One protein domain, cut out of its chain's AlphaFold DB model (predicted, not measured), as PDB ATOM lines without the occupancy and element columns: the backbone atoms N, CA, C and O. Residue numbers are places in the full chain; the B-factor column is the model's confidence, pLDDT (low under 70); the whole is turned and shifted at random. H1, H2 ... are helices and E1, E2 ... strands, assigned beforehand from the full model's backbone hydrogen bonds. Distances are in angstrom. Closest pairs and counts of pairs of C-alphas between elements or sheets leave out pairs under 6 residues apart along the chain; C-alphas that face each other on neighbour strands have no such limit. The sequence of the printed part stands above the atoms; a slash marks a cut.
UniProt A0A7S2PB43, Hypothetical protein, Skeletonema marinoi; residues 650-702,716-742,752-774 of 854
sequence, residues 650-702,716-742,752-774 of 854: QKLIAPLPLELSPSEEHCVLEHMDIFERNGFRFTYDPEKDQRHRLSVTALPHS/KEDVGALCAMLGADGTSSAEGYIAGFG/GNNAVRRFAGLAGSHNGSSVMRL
ATOM      1  N   GLN A 650     126.378 309.507 224.030       86.19
ATOM      2  CA  GLN A 650     125.701 310.470 224.893       86.19
ATOM      3  C   GLN A 650     125.122 309.711 226.082       86.19
ATOM      4  O   GLN A 650     124.197 308.913 225.932       86.19
ATOM      5  N   LYS A 651     125.681 309.959 227.271       89.12
ATOM      6  CA  LYS A 651     125.197 309.360 228.519       89.12
ATOM      7  C   LYS A 651     123.798 309.877 228.840       89.12
ATOM      8  O   LYS A 651     123.563 311.088 228.792       89.12
ATOM      9  N   LEU A 652     122.903 308.950 229.157       85.38
ATOM     10  CA  LEU A 652     121.528 309.230 229.550       85.38
ATOM     11  C   LEU A 652     121.481 309.707 231.008       85.38
ATOM     12  O   LEU A 652     122.376 309.413 231.802       85.38
ATOM     13  N   ILE A 653     120.428 310.446 231.366       85.06
ATOM     14  CA  ILE A 653     120.221 310.947 232.739       85.06
ATOM     15  C   ILE A 653     119.932 309.793 233.718       85.06
ATOM     16  O   ILE A 653     120.351 309.845 234.872       85.06
ATOM     17  N   ALA A 654     119.253 308.749 233.244       83.94
ATOM     18  CA  ALA A 654     119.007 307.497 233.951       83.94
ATOM     19  C   ALA A 654     119.187 306.315 232.976       83.94
ATOM     20  O   ALA A 654     119.007 306.512 231.771       83.94
ATOM     21  N   PRO A 655     119.523 305.101 233.454       88.12
ATOM     22  CA  PRO A 655     119.554 303.912 232.608       88.12
ATOM     23  C   PRO A 655     118.167 303.625 232.015       88.12
ATOM     24  O   PRO A 655     117.180 303.555 232.744       88.12
ATOM     25  N   LEU A 656     118.097 303.444 230.697       86.56
ATOM     26  CA  LEU A 656     116.877 303.076 229.982       86.56
ATOM     27  C   LEU A 656     116.777 301.541 229.936       86.56
ATOM     28  O   LEU A 656     117.620 300.923 229.276       86.56
ATOM     29  N   PRO A 657     115.806 300.900 230.613       88.75
ATOM     30  CA  PRO A 657     115.666 299.447 230.576       88.75
ATOM     31  C   PRO A 657     115.389 298.948 229.156       88.75
ATOM     32  O   PRO A 657     114.703 299.606 228.367       88.75
ATOM     33  N   LEU A 658     115.938 297.775 228.840       89.00
ATOM     34  CA  LEU A 658     115.653 297.060 227.604       89.00
ATOM     35  C   LEU A 658     114.727 295.871 227.858       89.00
ATOM     36  O   LEU A 658     114.622 295.346 228.966       89.00
ATOM     37  N   GLU A 659     114.067 295.462 226.782       88.44
ATOM     38  CA  GLU A 659     113.177 294.311 226.706       88.44
ATOM     39  C   GLU A 659     113.679 293.490 225.519       88.44
ATOM     40  O   GLU A 659     113.331 293.764 224.373       88.44
ATOM     41  N   LEU A 660     114.601 292.563 225.780       87.44
ATOM     42  CA  LEU A 660     115.267 291.762 224.746       87.44
ATOM     43  C   LEU A 660     114.775 290.314 224.789       87.44
ATOM     44  O   LEU A 660     114.344 289.826 225.830       87.44
ATOM     45  N   SER A 661     114.850 289.574 223.685       88.88
ATOM     46  CA  SER A 661     114.799 288.110 223.767       88.88
ATOM     47  C   SER A 661     116.066 287.553 224.439       88.88
ATOM     48  O   SER A 661     117.104 288.216 224.417       88.88
ATOM     49  N   PRO A 662     116.043 286.331 225.012       87.44
ATOM     50  CA  PRO A 662     117.244 285.726 225.596       87.44
ATOM     51  C   PRO A 662     118.420 285.621 224.611       87.44
ATOM     52  O   PRO A 662     119.570 285.773 225.013       87.44
ATOM     53  N   SER A 663     118.139 285.422 223.319       86.31
ATOM     54  CA  SER A 663     119.158 285.384 222.265       86.31
ATOM     55  C   SER A 663     119.761 286.764 221.979       86.31
ATOM     56  O   SER A 663     120.963 286.877 221.761       86.31
ATOM     57  N   GLU A 664     118.957 287.831 222.025       89.19
ATOM     58  CA  GLU A 664     119.451 289.211 221.923       89.19
ATOM     59  C   GLU A 664     120.213 289.642 223.186       89.19
ATOM     60  O   GLU A 664     121.249 290.289 223.067       89.19
ATOM     61  N   GLU A 665     119.755 289.254 224.385       90.25
ATOM     62  CA  GLU A 665     120.476 289.477 225.651       90.25
ATOM     63  C   GLU A 665     121.870 288.827 225.590       90.25
ATOM     64  O   GLU A 665     122.871 289.473 225.901       90.25
ATOM     65  N   HIS A 666     121.952 287.583 225.104       88.94
ATOM     66  CA  HIS A 666     123.217 286.883 224.890       88.94
ATOM     67  C   HIS A 666     124.090 287.559 223.821       88.94
ATOM     68  O   HIS A 666     125.266 287.812 224.071       88.94
ATOM     69  N   CYS A 667     123.515 287.930 222.672       88.75
ATOM     70  CA  CYS A 667     124.228 288.592 221.577       88.75
ATOM     71  C   CYS A 667     124.865 289.929 222.007       88.75
ATOM     72  O   CYS A 667     126.011 290.204 221.648       88.75
ATOM     73  N   VAL A 668     124.166 290.738 222.818       90.31
ATOM     74  CA  VAL A 668     124.705 291.995 223.373       90.31
ATOM     75  C   VAL A 668     125.884 291.745 224.316       90.31
ATOM     76  O   VAL A 668     126.854 292.504 224.287       90.31
ATOM     77  N   LEU A 669     125.817 290.694 225.141       90.06
ATOM     78  CA  LEU A 669     126.887 290.328 226.075       90.06
ATOM     79  C   LEU A 669     128.119 289.758 225.354       90.06
ATOM     80  O   LEU A 669     129.244 290.077 225.730       90.06
ATOM     81  N   GLU A 670     127.913 288.952 224.311       89.75
ATOM     82  CA  GLU A 670     128.971 288.359 223.485       89.75
ATOM     83  C   GLU A 670     129.701 289.414 222.633       89.75
ATOM     84  O   GLU A 670     130.930 289.458 222.603       89.75
ATOM     85  N   HIS A 671     128.953 290.308 221.979       88.88
ATOM     86  CA  HIS A 671     129.474 291.266 220.996       88.88
ATOM     87  C   HIS A 671     129.607 292.699 221.543       88.88
ATOM     88  O   HIS A 671     129.511 293.677 220.793       88.88
ATOM     89  N   MET A 672     129.806 292.854 222.857       90.00
ATOM     90  CA  MET A 672     129.754 294.152 223.545       90.00
ATOM     91  C   MET A 672     130.704 295.211 222.946       90.00
ATOM     92  O   MET A 672     130.355 296.392 222.897       90.00
ATOM     93  N   ASP A 673     131.857 294.810 222.399       89.56
ATOM     94  CA  ASP A 673     132.810 295.718 221.742       89.56
ATOM     95  C   ASP A 673     132.276 296.313 220.419       89.56
ATOM     96  O   ASP A 673     132.602 297.449 220.063       89.56
ATOM     97  N   ILE A 674     131.412 295.595 219.692       89.12
ATOM     98  CA  ILE A 674     130.721 296.097 218.497       89.12
ATOM     99  C   ILE A 674     129.689 297.156 218.897       89.12
ATOM    100  O   ILE A 674     129.591 298.194 218.232       89.12
ATOM    101  N   PHE A 675     128.961 296.944 219.995       91.88
ATOM    102  CA  PHE A 675     128.017 297.929 220.528       91.88
ATOM    103  C   PHE A 675     128.734 299.193 221.028       91.88
ATOM    104  O   PHE A 675     128.352 300.295 220.620       91.88
ATOM    105  N   GLU A 676     129.825 299.056 221.792       90.94
ATOM    106  CA  GLU A 676     130.642 300.197 222.237       90.94
ATOM    107  C   GLU A 676     131.254 300.963 221.053       90.94
ATOM    108  O   GLU A 676     131.151 302.191 220.995       90.94
ATOM    109  N   ARG A 677     131.803 300.279 220.032       88.69
ATOM    110  CA  ARG A 677     132.278 300.949 218.800       88.69
ATOM    111  C   ARG A 677     131.167 301.725 218.094       88.69
ATOM    112  O   ARG A 677     131.457 302.751 217.469       88.69
ATOM    113  N   ASN A 678     129.923 301.247 218.152       90.81
ATOM    114  CA  ASN A 678     128.756 301.933 217.597       90.81
ATOM    115  C   ASN A 678     128.167 303.011 218.526       90.81
ATOM    116  O   ASN A 678     127.285 303.735 218.076       90.81
ATOM    117  N   GLY A 679     128.698 303.203 219.739       90.88
ATOM    118  CA  GLY A 679     128.329 304.286 220.660       90.88
ATOM    119  C   GLY A 679     127.231 303.936 221.671       90.88
ATOM    120  O   GLY A 679     126.685 304.847 222.295       90.88
ATOM    121  N   PHE A 680     126.892 302.652 221.823       93.50
ATOM    122  CA  PHE A 680     126.001 302.164 222.879       93.50
ATOM    123  C   PHE A 680     126.810 301.752 224.109       93.50
ATOM    124  O   PHE A 680     127.877 301.156 223.979       93.50
ATOM    125  N   ARG A 681     126.270 302.002 225.303       93.69
ATOM    126  CA  ARG A 681     126.806 301.484 226.570       93.69
ATOM    127  C   ARG A 681     125.673 300.896 227.397       93.69
ATOM    128  O   ARG A 681     124.598 301.494 227.458       93.69
ATOM    129  N   PHE A 682     125.925 299.777 228.070       94.31
ATOM    130  CA  PHE A 682     124.936 299.084 228.897       94.31
ATOM    131  C   PHE A 682     125.354 299.000 230.370       94.31
ATOM    132  O   PHE A 682     126.514 299.205 230.723       94.31
ATOM    133  N   THR A 683     124.391 298.668 231.219       92.69
ATOM    134  CA  THR A 683     124.584 298.055 232.537       92.69
ATOM    135  C   THR A 683     123.866 296.714 232.552       92.69
ATOM    136  O   THR A 683     122.733 296.630 232.072       92.69
ATOM    137  N   TYR A 684     124.522 295.700 233.110       91.94
ATOM    138  CA  TYR A 684     123.989 294.355 233.298       91.94
ATOM    139  C   TYR A 684     123.682 294.131 234.779       91.94
ATOM    140  O   TYR A 684     124.519 294.417 235.634       91.94
ATOM    141  N   ASP A 685     122.482 293.643 235.060       91.38
ATOM    142  CA  ASP A 685     121.965 293.375 236.396       91.38
ATOM    143  C   ASP A 685     121.535 291.901 236.462       91.38
ATOM    144  O   ASP A 685     120.537 291.529 235.838       91.38
ATOM    145  N   PRO A 686     122.298 291.036 237.155       87.62
ATOM    146  CA  PRO A 686     122.055 289.605 237.124       87.62
ATOM    147  C   PRO A 686     120.847 289.169 237.960       87.62
ATOM    148  O   PRO A 686     120.389 288.048 237.731       87.62
ATOM    149  N   GLU A 687     120.356 290.008 238.885       89.00
ATOM    150  CA  GLU A 687     119.266 289.690 239.826       89.00
ATOM    151  C   GLU A 687     117.868 289.872 239.214       89.00
ATOM    152  O   GLU A 687     116.889 289.348 239.743       89.00
ATOM    153  N   LYS A 688     117.763 290.590 238.088       87.38
ATOM    154  CA  LYS A 688     116.506 290.758 237.348       87.38
ATOM    155  C   LYS A 688     116.109 289.502 236.566       87.38
ATOM    156  O   LYS A 688     116.955 288.719 236.130       87.38
ATOM    157  N   ASP A 689     114.809 289.381 236.300       84.50
ATOM    158  CA  ASP A 689     114.256 288.387 235.379       84.50
ATOM    159  C   ASP A 689     114.880 288.486 233.979       84.50
ATOM    160  O   ASP A 689     115.117 289.580 233.452       84.50
ATOM    161  N   GLN A 690     115.113 287.324 233.356       77.25
ATOM    162  CA  GLN A 690     115.573 287.210 231.964       77.25
ATOM    163  C   GLN A 690     114.734 288.109 231.047       77.25
ATOM    164  O   GLN A 690     113.524 288.202 231.248       77.25
ATOM    165  N   ARG A 691     115.362 288.713 230.022       84.94
ATOM    166  CA  ARG A 691     114.824 289.777 229.138       84.94
ATOM    167  C   ARG A 691     114.962 291.207 229.666       84.94
ATOM    168  O   ARG A 691     115.006 292.121 228.845       84.94
ATOM    169  N   HIS A 692     115.070 291.409 230.984       86.69
ATOM    170  CA  HIS A 692     115.123 292.740 231.620       86.69
ATOM    171  C   HIS A 692     116.470 293.062 232.295       86.69
ATOM    172  O   HIS A 692     116.617 294.077 232.977       86.69
ATOM    173  N   ARG A 693     117.474 292.200 232.099       89.56
ATOM    174  CA  ARG A 693     118.784 292.235 232.779       89.56
ATOM    175  C   ARG A 693     119.754 293.255 232.190       89.56
ATOM    176  O   ARG A 693     120.782 293.538 232.794       89.56
ATOM    177  N   LEU A 694     119.430 293.838 231.036       92.31
ATOM    178  CA  LEU A 694     120.212 294.889 230.385       92.31
ATOM    179  C   LEU A 694     119.472 296.231 230.400       92.31
ATOM    180  O   LEU A 694     118.252 296.317 230.262       92.31
ATOM    181  N   SER A 695     120.224 297.317 230.551       92.38
ATOM    182  CA  SER A 695     119.721 298.691 230.427       92.38
ATOM    183  C   SER A 695     120.758 299.562 229.725       92.38
ATOM    184  O   SER A 695     121.947 299.453 230.013       92.38
ATOM    185  N   VAL A 696     120.332 300.433 228.812       93.19
ATOM    186  CA  VAL A 696     121.216 301.374 228.110       93.19
ATOM    187  C   VAL A 696     121.574 302.528 229.042       93.19
ATOM    188  O   VAL A 696     120.689 303.192 229.572       93.19
ATOM    189  N   THR A 697     122.862 302.816 229.206       91.38
ATOM    190  CA  THR A 697     123.361 303.996 229.935       91.38
ATOM    191  C   THR A 697     123.880 305.098 229.015       91.38
ATOM    192  O   THR A 697     123.965 306.253 229.439       91.38
ATOM    193  N   ALA A 698     124.188 304.786 227.754       91.50
ATOM    194  CA  ALA A 698     124.512 305.785 226.741       91.50
ATOM    195  C   ALA A 698     124.045 305.355 225.343       91.50
ATOM    196  O   ALA A 698     124.161 304.182 224.986       91.50
ATOM    197  N   LEU A 699     123.543 306.317 224.564       90.31
ATOM    198  CA  LEU A 699     123.134 306.136 223.166       90.31
ATOM    199  C   LEU A 699     124.114 306.835 222.205       90.31
ATOM    200  O   LEU A 699     124.712 307.845 222.582       90.31
ATOM    201  N   PRO A 700     124.251 306.376 220.949       89.25
ATOM    202  CA  PRO A 700     125.133 307.019 219.981       89.25
ATOM    203  C   PRO A 700     124.670 308.437 219.624       89.25
ATOM    204  O   PRO A 700     123.487 308.683 219.385       89.25
ATOM    205  N   HIS A 701     125.608 309.380 219.516       82.88
ATOM    206  CA  HIS A 701     125.319 310.776 219.191       82.88
ATOM    207  C   HIS A 701     126.218 311.298 218.061       82.88
ATOM    208  O   HIS A 701     127.446 311.285 218.143       82.88
ATOM    209  N   SER A 702     125.614 311.816 216.983       71.12
ATOM    210  CA  SER A 702     126.360 312.286 215.798       71.12
ATOM    211  C   SER A 702     127.083 313.627 215.972       71.12
ATOM    212  O   SER A 702     127.780 314.068 215.055       71.12
ATOM    213  N   LYS A 716     116.435 302.939 221.395       82.62
ATOM    214  CA  LYS A 716     116.489 301.549 221.898       82.62
ATOM    215  C   LYS A 716     116.256 300.514 220.792       82.62
ATOM    216  O   LYS A 716     116.797 299.415 220.858       82.62
ATOM    217  N   GLU A 717     115.528 300.888 219.740       83.25
ATOM    218  CA  GLU A 717     115.258 300.056 218.566       83.25
ATOM    219  C   GLU A 717     116.517 299.733 217.742       83.25
ATOM    220  O   GLU A 717     116.583 298.695 217.085       83.25
ATOM    221  N   ASP A 718     117.545 300.583 217.810       88.19
ATOM    222  CA  ASP A 718     118.814 300.343 217.120       88.19
ATOM    223  C   ASP A 718     119.672 299.256 217.791       88.19
ATOM    224  O   ASP A 718     120.577 298.718 217.152       88.19
ATOM    225  N   VAL A 719     119.394 298.914 219.057       88.56
ATOM    226  CA  VAL A 719     120.072 297.806 219.750       88.56
ATOM    227  C   VAL A 719     119.620 296.481 219.137       88.56
ATOM    228  O   VAL A 719     120.454 295.746 218.617       88.56
ATOM    229  N   GLY A 720     118.305 296.229 219.089       85.56
ATOM    230  CA  GLY A 720     117.736 295.036 218.444       85.56
ATOM    231  C   GLY A 720     118.072 294.951 216.950       85.56
ATOM    232  O   GLY A 720     118.365 293.874 216.437       85.56
ATOM    233  N   ALA A 721     118.149 296.092 216.255       83.31
ATOM    234  CA  ALA A 721     118.641 296.146 214.877       83.31
ATOM    235  C   ALA A 721     120.077 295.612 214.723       83.31
ATOM    236  O   ALA A 721     120.372 294.893 213.766       83.31
ATOM    237  N   LEU A 722     120.969 295.955 215.657       85.94
ATOM    238  CA  LEU A 722     122.348 295.474 215.653       85.94
ATOM    239  C   LEU A 722     122.426 293.995 216.076       85.94
ATOM    240  O   LEU A 722     123.187 293.256 215.463       85.94
ATOM    241  N   CYS A 723     121.584 293.534 217.010       85.56
ATOM    242  CA  CYS A 723     121.438 292.106 217.334       85.56
ATOM    243  C   CYS A 723     120.994 291.273 216.118       85.56
ATOM    244  O   CYS A 723     121.582 290.231 215.831       85.56
ATOM    245  N   ALA A 724     119.997 291.742 215.360       81.00
ATOM    246  CA  ALA A 724     119.535 291.079 214.139       81.00
ATOM    247  C   ALA A 724     120.630 291.048 213.054       81.00
ATOM    248  O   ALA A 724     120.856 290.022 212.418       81.00
ATOM    249  N   MET A 725     121.388 292.138 212.889       77.75
ATOM    250  CA  MET A 725     122.555 292.175 211.992       77.75
ATOM    251  C   MET A 725     123.704 291.243 212.420       77.75
ATOM    252  O   MET A 725     124.515 290.866 211.575       77.75
ATOM    253  N   LEU A 726     123.777 290.881 213.704       79.56
ATOM    254  CA  LEU A 726     124.712 289.896 214.257       79.56
ATOM    255  C   LEU A 726     124.145 288.459 214.247       79.56
ATOM    256  O   LEU A 726     124.859 287.526 214.599       79.56
ATOM    257  N   GLY A 727     122.899 288.259 213.797       70.75
ATOM    258  CA  GLY A 727     122.273 286.940 213.658       70.75
ATOM    259  C   GLY A 727     121.657 286.371 214.939       70.75
ATOM    260  O   GLY A 727     121.508 285.154 215.042       70.75
ATOM    261  N   ALA A 728     121.280 287.215 215.909       66.62
ATOM    262  CA  ALA A 728     120.719 286.786 217.200       66.62
ATOM    263  C   ALA A 728     119.436 285.930 217.099       66.62
ATOM    264  O   ALA A 728     119.130 285.173 218.017       66.62
ATOM    265  N   ASP A 729     118.685 286.016 215.997       60.12
ATOM    266  CA  ASP A 729     117.493 285.195 215.730       60.12
ATOM    267  C   ASP A 729     117.797 283.887 214.964       60.12
ATOM    268  O   ASP A 729     116.884 283.146 214.595       60.12
ATOM    269  N   GLY A 730     119.078 283.586 214.723       56.16
ATOM    270  CA  GLY A 730     119.530 282.463 213.899       56.16
ATOM    271  C   GLY A 730     119.475 282.733 212.390       56.16
ATOM    272  O   GLY A 730     119.884 281.876 211.604       56.16
ATOM    273  N   THR A 731     119.015 283.912 211.959       55.00
ATOM    274  CA  THR A 731     119.010 284.338 210.559       55.00
ATOM    275  C   THR A 731     120.060 285.427 210.337       55.00
ATOM    276  O   THR A 731     119.948 286.561 210.784       55.00
ATOM    277  N   SER A 732     121.110 285.119 209.575       51.78
ATOM    278  CA  SER A 732     122.130 286.108 209.190       51.78
ATOM    279  C   SER A 732     121.645 287.032 208.054       51.78
ATOM    280  O   SER A 732     122.394 287.312 207.114       51.78
ATOM    281  N   SER A 733     120.368 287.439 208.071       49.78
ATOM    282  CA  SER A 733     119.727 288.216 207.004       49.78
ATOM    283  C   SER A 733     119.405 289.640 207.452       49.78
ATOM    284  O   SER A 733     118.301 289.982 207.873       49.78
ATOM    285  N   ALA A 734     120.360 290.534 207.204       49.09
ATOM    286  CA  ALA A 734     120.147 291.979 207.271       49.09
ATOM    287  C   ALA A 734     119.082 292.497 206.273       49.09
ATOM    288  O   ALA A 734     118.747 293.681 206.275       49.09
ATOM    289  N   GLU A 735     118.555 291.643 205.392       43.66
ATOM    290  CA  GLU A 735     117.641 292.014 204.310       43.66
ATOM    291  C   GLU A 735     116.275 292.463 204.849       43.66
ATOM    292  O   GLU A 735     115.688 293.396 204.296       43.66
ATOM    293  N   GLY A 736     115.825 291.892 205.975       41.91
ATOM    294  CA  GLY A 736     114.619 292.337 206.682       41.91
ATOM    295  C   GLY A 736     114.732 293.771 207.211       41.91
ATOM    296  O   GLY A 736     113.828 294.580 207.010       41.91
ATOM    297  N   TYR A 737     115.870 294.129 207.818       49.12
ATOM    298  CA  TYR A 737     116.096 295.481 208.344       49.12
ATOM    299  C   TYR A 737     116.371 296.507 207.232       49.12
ATOM    300  O   TYR A 737     115.867 297.632 207.275       49.12
ATOM    301  N   ILE A 738     117.111 296.117 206.186       49.25
ATOM    302  CA  ILE A 738     117.391 296.974 205.021       49.25
ATOM    303  C   ILE A 738     116.094 297.383 204.298       49.25
ATOM    304  O   ILE A 738     116.008 298.511 203.813       49.25
ATOM    305  N   ALA A 739     115.068 296.525 204.268       38.31
ATOM    306  CA  ALA A 739     113.773 296.846 203.663       38.31
ATOM    307  C   ALA A 739     112.984 297.949 204.405       38.31
ATOM    308  O   ALA A 739     112.144 298.611 203.793       38.31
ATOM    309  N   GLY A 740     113.250 298.174 205.699       34.69
ATOM    310  CA  GLY A 740     112.535 299.155 206.526       34.69
ATOM    311  C   GLY A 740     112.960 300.615 206.315       34.69
ATOM    312  O   GLY A 740     112.172 301.530 206.566       34.69
ATOM    313  N   PHE A 741     114.176 300.867 205.815       37.09
ATOM    314  CA  PHE A 741     114.653 302.222 205.505       37.09
ATOM    315  C   PHE A 741     114.105 302.692 204.152       37.09
ATOM    316  O   PHE A 741     114.771 302.636 203.121       37.09
ATOM    317  N   GLY A 742     112.843 303.124 204.188       29.05
ATOM    318  CA  GLY A 742     111.979 303.257 203.020       29.05
ATOM    319  C   GLY A 742     112.528 304.068 201.842       29.05
ATOM    320  O   GLY A 742     113.054 305.174 201.988       29.05
ATOM    321  N   GLY A 752     123.896 303.670 198.100       41.28
ATOM    322  CA  GLY A 752     124.192 302.535 197.221       41.28
ATOM    323  C   GLY A 752     124.234 301.193 197.967       41.28
ATOM    324  O   GLY A 752     125.028 301.016 198.892       41.28
ATOM    325  N   ASN A 753     123.425 300.229 197.509       46.41
ATOM    326  CA  ASN A 753     123.182 298.932 198.162       46.41
ATOM    327  C   ASN A 753     124.446 298.155 198.589       46.41
ATOM    328  O   ASN A 753     124.394 297.420 199.573       46.41
ATOM    329  N   ASN A 754     125.578 298.313 197.892       52.03
ATOM    330  CA  ASN A 754     126.836 297.636 198.230       52.03
ATOM    331  C   ASN A 754     127.408 298.068 199.591       52.03
ATOM    332  O   ASN A 754     127.837 297.215 200.365       52.03
ATOM    333  N   ALA A 755     127.417 299.372 199.894       54.06
ATOM    334  CA  ALA A 755     128.085 299.895 201.088       54.06
ATOM    335  C   ALA A 755     127.367 299.466 202.376       54.06
ATOM    336  O   ALA A 755     128.017 299.036 203.328       54.06
ATOM    337  N   VAL A 756     126.028 299.510 202.377       56.56
ATOM    338  CA  VAL A 756     125.213 299.007 203.495       56.56
ATOM    339  C   VAL A 756     125.383 297.498 203.631       56.56
ATOM    340  O   VAL A 756     125.796 297.040 204.686       56.56
ATOM    341  N   ARG A 757     125.174 296.724 202.556       56.72
ATOM    342  CA  ARG A 757     125.293 295.254 202.593       56.72
ATOM    343  C   ARG A 757     126.650 294.762 203.111       56.72
ATOM    344  O   ARG A 757     126.685 293.772 203.831       56.72
ATOM    345  N   ARG A 758     127.749 295.452 202.779       59.50
ATOM    346  CA  ARG A 758     129.107 295.092 203.226       59.50
ATOM    347  C   ARG A 758     129.334 295.339 204.721       59.50
ATOM    348  O   ARG A 758     129.901 294.486 205.389       59.50
ATOM    349  N   PHE A 759     128.911 296.496 205.236       61.22
ATOM    350  CA  PHE A 759     129.142 296.888 206.634       61.22
ATOM    351  C   PHE A 759     127.999 296.499 207.590       61.22
ATOM    352  O   PHE A 759     128.126 296.729 208.791       61.22
ATOM    353  N   ALA A 760     126.916 295.899 207.080       55.25
ATOM    354  CA  ALA A 760     125.734 295.514 207.852       55.25
ATOM    355  C   ALA A 760     125.383 294.008 207.807       55.25
ATOM    356  O   ALA A 760     124.217 293.666 207.940       55.25
ATOM    357  N   GLY A 761     126.360 293.108 207.629       52.25
ATOM    358  CA  GLY A 761     126.224 291.718 208.112       52.25
ATOM    359  C   GLY A 761     126.186 290.587 207.083       52.25
ATOM    360  O   GLY A 761     126.049 289.432 207.476       52.25
ATOM    361  N   LEU A 762     126.346 290.842 205.778       46.50
ATOM    362  CA  LEU A 762     126.413 289.745 204.799       46.50
ATOM    363  C   LEU A 762     127.737 288.971 204.904       46.50
ATOM    364  O   LEU A 762     128.759 289.375 204.342       46.50
ATOM    365  N   ALA A 763     127.688 287.840 205.612       36.03
ATOM    366  CA  ALA A 763     128.799 286.917 205.821       36.03
ATOM    367  C   ALA A 763     129.501 286.551 204.498       36.03
ATOM    368  O   ALA A 763     128.886 286.062 203.547       36.03
ATOM    369  N   GLY A 764     130.807 286.825 204.422       35.78
ATOM    370  CA  GLY A 764     131.571 286.656 203.181       35.78
ATOM    371  C   GLY A 764     132.921 287.375 203.115       35.78
ATOM    372  O   GLY A 764     133.376 287.678 202.015       35.78
ATOM    373  N   SER A 765     133.555 287.668 204.254       33.44
ATOM    374  CA  SER A 765     134.925 288.195 204.314       33.44
ATOM    375  C   SER A 765     135.698 287.453 205.404       33.44
ATOM    376  O   SER A 765     135.392 287.597 206.583       33.44
ATOM    377  N   HIS A 766     136.674 286.634 205.011       33.44
ATOM    378  CA  HIS A 766     137.358 285.686 205.905       33.44
ATOM    379  C   HIS A 766     138.433 286.307 206.823       33.44
ATOM    380  O   HIS A 766     139.058 285.586 207.596       33.44
ATOM    381  N   ASN A 767     138.637 287.629 206.792       34.41
ATOM    382  CA  ASN A 767     139.722 288.293 207.525       34.41
ATOM    383  C   ASN A 767     139.240 289.040 208.781       34.41
ATOM    384  O   ASN A 767     139.180 290.267 208.780       34.41
ATOM    385  N   GLY A 768     138.946 288.291 209.851       37.91
ATOM    386  CA  GLY A 768     139.246 288.616 211.265       37.91
ATOM    387  C   GLY A 768     138.790 289.934 211.922       37.91
ATOM    388  O   GLY A 768     139.036 290.113 213.109       37.91
ATOM    389  N   SER A 769     138.159 290.873 211.215       44.66
ATOM    390  CA  SER A 769     137.749 292.177 211.754       44.66
ATOM    391  C   SER A 769     136.436 292.627 211.110       44.66
ATOM    392  O   SER A 769     136.391 293.478 210.219       44.66
ATOM    393  N   SER A 770     135.341 291.996 211.540       54.97
ATOM    394  CA  SER A 770     133.986 292.316 211.083       54.97
ATOM    395  C   SER A 770     133.497 293.612 211.739       54.97
ATOM    396  O   SER A 770     132.816 293.598 212.762       54.97
ATOM    397  N   VAL A 771     133.881 294.763 211.179       70.00
ATOM    398  CA  VAL A 771     133.492 296.071 211.730       70.00
ATOM    399  C   VAL A 771     132.046 296.410 211.346       70.00
ATOM    400  O   VAL A 771     131.792 297.217 210.450       70.00
ATOM    401  N   MET A 772     131.096 295.768 212.026       81.19
ATOM    402  CA  MET A 772     129.656 295.977 211.855       81.19
ATOM    403  C   MET A 772     129.225 297.391 212.238       81.19
ATOM    404  O   MET A 772     129.586 297.901 213.302       81.19
ATOM    405  N   ARG A 773     128.425 298.025 211.373       85.69
ATOM    406  CA  ARG A 773     127.917 299.395 211.537       85.69
ATOM    407  C   ARG A 773     126.443 299.484 211.171       85.69
ATOM    408  O   ARG A 773     126.050 299.090 210.078       85.69
ATOM    409  N   LEU A 774     125.643 300.094 212.043       84.38
ATOM    410  CA  LEU A 774     124.238 300.392 211.749       84.38
ATOM    411  C   LEU A 774     124.094 301.250 210.475       84.38
ATOM    412  O   LEU A 774     124.882 302.183 210.287       84.38
TER     413      LEU A 774
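What this domain is: This is residues 650 to 702, 716 to 742 and 752 to 774 of the 854 residues of the protein "Hypothetical protein" of Skeletonema marinoi (UniProt A0A7S2PB43). A small antiparallel sheet of three strands, E1, E3 and E2, makes one end of the domain; H1, H2 and H3 gather beside it, with H3 nearest the middle, and the short helices H4 and H5 lie loosely at the other end. E1 bends sharply, and residues 764 to 769 stick out as a free loop. The printed part has 103 residues, with five named helices and three named strands in the order E1 H1 H2 E2 E3 H3 H4 H5; the class is mixed, helices and strands. The whole is compact, with a radius of gyration of the C-alphas of 14.0 A and spans of 41 by 30 by 30 A.

How they stand to each other: Begin at the inner strand E3, residues 694 to 700. Its neighbour, the edge strand E1, residues 650 to 657, is antiparallel to it at 154 degrees, with N 652 and O 697 2.9 A apart, within hydrogen-bond range; E1 bends by 91 degrees at residue 653. The other edge strand, E2, residues 681 to 684, forms a hairpin with E3, antiparallel at 173 degrees, with N 683 and O 695 2.8 A apart, within hydrogen-bond range. The sheet is only just strongly twisted, its C-alphas up to 4.4 A off the best plane. H1, residues 662 to 670, and H2, residues 672 to 677, are on the sheet but only graze it. E1, H1 H2, E2 is a split strand-helix-strand unit, two strands running the same way with E3 between them, and its crossover is right-handed. Look next at H3, residues 717 to 725: it touches H1 about perpendicular, at 82 degrees, closest at the C-alphas of Glu 664 and Cys 723, 5.8 A apart. H3 is close to H2 but not clearly touching, the closest C-alphas, Phe 675 and Leu 722, being 7.9 A apart. H4, residues 735 to 738, is close to H3 but not clearly touching: C-alphas 721 and 737, the closest, are 7.0 A apart. H5, residues 753 to 759, is apart from H3, and only just apart from H4, closest 8.2 A. In H1, H2, H3 and H5 every O i to N i+4 pair is within hydrogen-bond range; H4 is too short for one, and its single O i to N i+3 pair is not within range.

Where its parts are: Find C-alpha 650 at (125.701, 310.470, 224.893), where E1 begins its 16.0 A. E3 runs 16.7 A to C-alpha 700 at (125.133, 307.019, 219.981), and E2 10.2 A. H3 covers 12.6 A, H1 12.2 A and H5 10.6 A, ending at C-alpha 759 (129.142, 296.888, 206.634).

The domain as a whole: The C-alphas farthest apart, Glu 687 and Gly 752, are 44.8 A apart. Residues 703 to 715 and 743 to 751 are not printed; the C-alpha gaps are 15.8 A and 13.5 A. Of the links printed whole, none is long. Residues 728 to 742 and 752 to 770 have pLDDT under 70.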